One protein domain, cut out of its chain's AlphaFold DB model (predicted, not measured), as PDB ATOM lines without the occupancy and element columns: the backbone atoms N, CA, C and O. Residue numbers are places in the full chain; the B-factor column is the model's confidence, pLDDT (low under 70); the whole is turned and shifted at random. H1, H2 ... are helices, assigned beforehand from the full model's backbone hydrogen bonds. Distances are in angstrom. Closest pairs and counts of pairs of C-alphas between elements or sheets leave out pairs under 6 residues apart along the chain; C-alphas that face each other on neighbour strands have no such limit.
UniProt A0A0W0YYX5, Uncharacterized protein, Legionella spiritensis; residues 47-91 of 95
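Overview. This is residues 47 to 91 of the 95 residues of an uncharacterized protein of Legionella spiritensis (UniProt A0A0W0YYX5). Two helices make a narrow, open V: H1 runs to a tight turn at the closed end and the longer H2 folds back beside it, with residues 81 to 91 sticking out at the far end. The 45 printed residues hold H1 then H2 and no named strand; the class is all helix. The shape is loose and flat, with a radius of gyration of the C-alphas of 12.6 A and spans of 40 by 21 by 6 A.

Arrangement. Start with H1, residues 47 to 63, and go on to H2, residues 66 to 90: they are close but not clearly touching, the closest C-alphas being those of Phe 60 and Gly 69, 6.7 A apart. They run opposite ways at a shallow tilt of 13 degrees. In H1 every O i to N i+4 pair is within hydrogen-bond range; in H2, 18 of 21 are.

Along the chain. Find C-alpha 47 at (43.423, 15.804, -16.776); from there H1 runs 24.3 A to C-alpha 63. H2 runs 37.4 A from C-alpha 66 at (22.607, 2.126, -26.419) to C-alpha 90 at (59.761, 5.538, -24.644).

Size, cuts and confidence. The C-alphas farthest apart, of Gly 65 and Gly 91, are 40.3 A apart. The printed part has no cut. Look for pLDDT under 70 at residues 61, 63 to 68 and 86 to 91.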
ATOM      1  N   GLY A  47      44.646  15.067 -17.084       78.19
ATOM      2  CA  GLY A  47      43.423  15.804 -16.776       78.19
ATOM      3  C   GLY A  47      42.675  16.311 -18.010       78.19
ATOM      4  O   GLY A  47      41.450  16.225 -18.042       78.19
ATOM      5  N   THR A  48      43.370  16.761 -19.059       80.12
ATOM      6  CA  THR A  48      42.678  17.225 -20.275       80.12
ATOM      7  C   THR A  48      42.053  16.070 -21.036       80.12
ATOM      8  O   THR A  48      40.932  16.192 -21.519       80.12
ATOM      9  N   PHE A  49      42.748  14.936 -21.119       78.19
ATOM     10  CA  PHE A  49      42.202  13.746 -21.763       78.19
ATOM     11  C   PHE A  49      40.948  13.255 -21.037       78.19
ATOM     12  O   PHE A  49      39.952  12.970 -21.692       78.19
ATOM     13  N   ILE A  50      40.964  13.234 -19.700       82.62
ATOM     14  CA  ILE A  50      39.805  12.861 -18.874       82.62
ATOM     15  C   ILE A  50      38.648  13.849 -19.077       82.62
ATOM     16  O   ILE A  50      37.506  13.430 -19.249       82.62
ATOM     17  N   TYR A  51      38.937  15.152 -19.113       82.00
ATOM     18  CA  TYR A  51      37.930  16.193 -19.322       82.00
ATOM     19  C   TYR A  51      37.268  16.103 -20.707       82.00
ATOM     20  O   TYR A  51      36.046  16.164 -20.820       82.00
ATOM     21  N   LEU A  52      38.061  15.885 -21.759       80.69
ATOM     22  CA  LEU A  52      37.561  15.753 -23.128       80.69
ATOM     23  C   LEU A  52      36.753  14.455 -23.299       80.69
ATOM     24  O   LEU A  52      35.720  14.459 -23.962       80.69
ATOM     25  N   LEU A  53      37.162  13.372 -22.630       81.25
ATOM     26  CA  LEU A  53      36.436  12.099 -22.610       81.25
ATOM     27  C   LEU A  53      35.094  12.219 -21.869       81.25
ATOM     28  O   LEU A  53      34.097  11.709 -22.367       81.25
ATOM     29  N   LEU A  54      35.039  12.949 -20.747       83.38
ATOM     30  CA  LEU A  54      33.791  13.260 -20.032       83.38
ATOM     31  C   LEU A  54      32.816  14.072 -20.894       83.38
ATOM     32  O   LEU A  54      31.627  13.761 -20.919       83.38
ATOM     33  N   ILE A  55      33.312  15.070 -21.633       84.69
ATOM     34  CA  ILE A  55      32.491  15.866 -22.559       84.69
ATOM     35  C   ILE A  55      31.943  14.993 -23.691       84.69
ATOM     36  O   ILE A  55      30.746  15.040 -23.976       84.69
ATOM     37  N   VAL A  56      32.795  14.167 -24.308       80.69
ATOM     38  CA  VAL A  56      32.381  13.248 -25.375       80.69
ATOM     39  C   VAL A  56      31.365  12.237 -24.848       80.69
ATOM     40  O   VAL A  56      30.339  12.054 -25.488       80.69
ATOM     41  N   ALA A  57      31.583  11.640 -23.673       76.94
ATOM     42  CA  ALA A  57      30.655  10.693 -23.051       76.94
ATOM     43  C   ALA A  57      29.303  11.331 -22.677       76.94
ATOM     44  O   ALA A  57      28.264  10.697 -22.849       76.94
ATOM     45  N   GLY A  58      29.303  12.581 -22.207       80.62
ATOM     46  CA  GLY A  58      28.085  13.330 -21.892       80.62
ATOM     47  C   GLY A  58      27.269  13.682 -23.138       80.62
ATOM     48  O   GLY A  58      26.065  13.444 -23.165       80.62
ATOM     49  N   LEU A  59      27.927  14.161 -24.200       76.81
ATOM     50  CA  LEU A  59      27.296  14.376 -25.509       76.81
ATOM     51  C   LEU A  59      26.785  13.059 -26.102       76.81
ATOM     52  O   LEU A  59      25.717  13.030 -26.701       76.81
ATOM     53  N   PHE A  60      27.515  11.965 -25.871       72.81
ATOM     54  CA  PHE A  60      27.131  10.627 -26.296       72.81
ATOM     55  C   PHE A  60      25.856  10.132 -25.592       72.81
ATOM     56  O   PHE A  60      24.956   9.615 -26.249       72.81
ATOM     57  N   MET A  61      25.751  10.323 -24.270       69.06
ATOM     58  CA  MET A  61      24.533  10.021 -23.504       69.06
ATOM     59  C   MET A  61      23.334  10.860 -23.944       69.06
ATOM     60  O   MET A  61      22.200  10.404 -23.816       69.06
ATOM     61  N   LEU A  62      23.587  12.074 -24.440       75.12
ATOM     62  CA  LEU A  62      22.546  12.978 -24.907       75.12
ATOM     63  C   LEU A  62      22.020  12.619 -26.299       75.12
ATOM     64  O   LEU A  62      20.877  12.951 -26.596       75.12
ATOM     65  N   PHE A  63      22.851  12.017 -27.159       68.19
ATOM     66  CA  PHE A  63      22.533  11.924 -28.581       68.19
ATOM     67  C   PHE A  63      21.693  10.697 -28.941       68.19
ATOM     68  O   PHE A  63      20.592  10.894 -29.417       68.19
ATOM     69  N   GLU A  64      22.130   9.450 -28.749       63.50
ATOM     70  CA  GLU A  64      21.392   8.324 -29.356       63.50
ATOM     71  C   GLU A  64      21.816   6.941 -28.822       63.50
ATOM     72  O   GLU A  64      23.004   6.647 -28.708       63.50
ATOM     73  N   GLY A  65      20.832   6.059 -28.605       62.91
ATOM     74  CA  GLY A  65      20.921   4.611 -28.854       62.91
ATOM     75  C   GLY A  65      22.073   3.811 -28.224       62.91
ATOM     76  O   GLY A  65      23.215   3.811 -28.680       62.91
ATOM     77  N   ARG A  66      21.717   2.958 -27.257       69.50
ATOM     78  CA  ARG A  66      22.607   2.126 -26.419       69.50
ATOM     79  C   ARG A  66      23.667   1.286 -27.161       69.50
ATOM     80  O   ARG A  66      24.648   0.888 -26.543       69.50
ATOM     81  N   LEU A  67      23.490   1.010 -28.454       66.94
ATOM     82  CA  LEU A  67      24.364   0.131 -29.238       66.94
ATOM     83  C   LEU A  67      25.555   0.862 -29.882       66.94
ATOM     84  O   LEU A  67      26.693   0.411 -29.753       66.94
ATOM     85  N   THR A  68      25.323   2.003 -30.538       69.75
ATOM     86  CA  THR A  68      26.367   2.738 -31.279       69.75
ATOM     87  C   THR A  68      27.394   3.363 -30.328       69.75
ATOM     88  O   THR A  68      28.576   3.473 -30.657       69.75
ATOM     89  N   GLY A  69      26.967   3.680 -29.102       72.12
ATOM     90  CA  GLY A  69      27.838   4.205 -28.048       72.12
ATOM     91  C   GLY A  69      28.818   3.253 -27.446       72.12
ATOM     92  O   GLY A  69      29.950   3.642 -27.171       72.12
ATOM     93  N   LEU A  70      28.418   1.998 -27.284       71.81
ATOM     94  CA  LEU A  70      29.326   0.985 -26.772       71.81
ATOM     95  C   LEU A  70      30.436   0.702 -27.785       71.81
ATOM     96  O   LEU A  70      31.597   0.597 -27.398       71.81
ATOM     97  N   ILE A  71      30.108   0.673 -29.081       80.00
ATOM     98  CA  ILE A  71      31.093   0.460 -30.149       80.00
ATOM     99  C   ILE A  71      32.109   1.615 -30.186       80.00
ATOM    100  O   ILE A  71      33.316   1.368 -30.190       80.00
ATOM    101  N   LEU A  72      31.649   2.871 -30.133       73.00
ATOM    102  CA  LEU A  72      32.538   4.040 -30.118       73.00
ATOM    103  C   LEU A  72      33.373   4.148 -28.829       73.00
ATOM    104  O   LEU A  72      34.552   4.496 -28.913       73.00
ATOM    105  N   LEU A  73      32.825   3.791 -27.660       74.88
ATOM    106  CA  LEU A  73      33.586   3.746 -26.403       74.88
ATOM    107  C   LEU A  73      34.685   2.683 -26.423       74.88
ATOM    108  O   LEU A  73      35.797   2.957 -25.977       74.88
ATOM    109  N   ILE A  74      34.403   1.490 -26.954       80.19
ATOM    110  CA  ILE A  74      35.388   0.404 -27.041       80.19
ATOM    111  C   ILE A  74      36.517   0.784 -28.006       80.19
ATOM    112  O   ILE A  74      37.689   0.627 -27.665       80.19
ATOM    113  N   ILE A  75      36.193   1.348 -29.176       81.75
ATOM    114  CA  ILE A  75      37.198   1.818 -30.143       81.75
ATOM    115  C   ILE A  75      38.027   2.966 -29.544       81.75
ATOM    116  O   ILE A  75      39.257   2.957 -29.639       81.75
ATOM    117  N   GLY A  76      37.377   3.917 -28.864       80.19
ATOM    118  CA  GLY A  76      38.047   5.006 -28.153       80.19
ATOM    119  C   GLY A  76      38.999   4.497 -27.066       80.19
ATOM    120  O   GLY A  76      40.161   4.899 -27.028       80.19
ATOM    121  N   ALA A  77      38.550   3.554 -26.231       80.25
ATOM    122  CA  ALA A  77      39.365   2.939 -25.188       80.25
ATOM    123  C   ALA A  77      40.565   2.171 -25.767       80.25
ATOM    124  O   ALA A  77      41.677   2.318 -25.262       80.25
ATOM    125  N   LEU A  78      40.384   1.418 -26.858       83.44
ATOM    126  CA  LEU A  78      41.473   0.697 -27.527       83.44
ATOM    127  C   LEU A  78      42.530   1.642 -28.113       83.44
ATOM    128  O   LEU A  78      43.724   1.384 -27.955       83.44
ATOM    129  N   LEU A  79      42.128   2.760 -28.730       84.31
ATOM    130  CA  LEU A  79      43.069   3.766 -29.241       84.31
ATOM    131  C   LEU A  79      43.824   4.482 -28.115       84.31
ATOM    132  O   LEU A  79      45.021   4.751 -28.241       84.31
ATOM    133  N   ILE A  80      43.145   4.762 -27.003       80.38
ATOM    134  CA  ILE A  80      43.727   5.393 -25.815       80.38
ATOM    135  C   ILE A  80      44.733   4.450 -25.139       80.38
ATOM    136  O   ILE A  80      45.870   4.844 -24.885       80.38
ATOM    137  N   ILE A  81      44.364   3.184 -24.922       81.94
ATOM    138  CA  ILE A  81      45.255   2.153 -24.373       81.94
ATOM    139  C   ILE A  81      46.431   1.902 -25.323       81.94
ATOM    140  O   ILE A  81      47.568   1.791 -24.868       81.94
ATOM    141  N   GLY A  82      46.193   1.874 -26.638       80.12
ATOM    142  CA  GLY A  82      47.244   1.783 -27.650       80.12
ATOM    143  C   GLY A  82      48.245   2.931 -27.533       80.12
ATOM    144  O   GLY A  82      49.453   2.693 -27.466       80.12
ATOM    145  N   ARG A  83      47.756   4.172 -27.397       74.81
ATOM    146  CA  ARG A  83      48.600   5.357 -27.186       74.81
ATOM    147  C   ARG A  83      49.373   5.285 -25.863       74.81
ATOM    148  O   ARG A  83      50.558   5.606 -25.859       74.81
ATOM    149  N   TYR A  84      48.760   4.812 -24.772       72.62
ATOM    150  CA  TYR A  84      49.452   4.614 -23.489       72.62
ATOM    151  C   TYR A  84      50.514   3.528 -23.543       72.62
ATOM    152  O   TYR A  84      51.592   3.694 -22.975       72.62
ATOM    153  N   LYS A  85      50.250   2.442 -24.265       71.69
ATOM    154  CA  LYS A  85      51.212   1.357 -24.457       71.69
ATOM    155  C   LYS A  85      52.411   1.815 -25.299       71.69
ATOM    156  O   LYS A  85      53.534   1.409 -25.014       71.69
ATOM    157  N   LEU A  86      52.190   2.714 -26.263       58.16
ATOM    158  CA  LEU A  86      53.235   3.380 -27.054       58.16
ATOM    159  C   LEU A  86      54.034   4.424 -26.245       58.16
ATOM    160  O   LEU A  86      55.256   4.478 -26.363       58.16
ATOM    161  N   TRP A  87      53.380   5.210 -25.386       53.53
ATOM    162  CA  TRP A  87      54.050   6.161 -24.483       53.53
ATOM    163  C   TRP A  87      54.798   5.484 -23.321       53.53
ATOM    164  O   TRP A  87      55.766   6.035 -22.804       53.53
ATOM    165  N   GLY A  88      54.406   4.270 -22.927       52.22
ATOM    166  CA  GLY A  88      55.074   3.511 -21.864       52.22
ATOM    167  C   GLY A  88      56.442   2.936 -22.251       52.22
ATOM    168  O   GLY A  88      57.279   2.716 -21.377       52.22
ATOM    169  N   GLN A  89      56.715   2.708 -23.541       51.97
ATOM    170  CA  GLN A  89      58.007   2.155 -23.979       51.97
ATOM    171  C   GLN A  89      59.111   3.205 -24.171       51.97
ATOM    172  O   GLN A  89      60.290   2.862 -24.093       51.97
ATOM    173  N   THR A  90      58.772   4.475 -24.383       51.59
ATOM    174  CA  THR A  90      59.761   5.538 -24.644       51.59
ATOM    175  C   THR A  90      60.419   6.090 -23.372       51.59
ATOM    176  O   THR A  90      61.484   6.692 -23.458       51.59
ATOM    177  N   GLY A  91      59.862   5.819 -22.184       50.88
ATOM    178  CA  GLY A  91      60.401   6.290 -20.898       50.88
ATOM    179  C   GLY A  91      61.454   5.395 -20.225       50.88
ATOM    180  O   GLY A  91      62.070   5.824 -19.256       50.88
TER     181      GLY A  91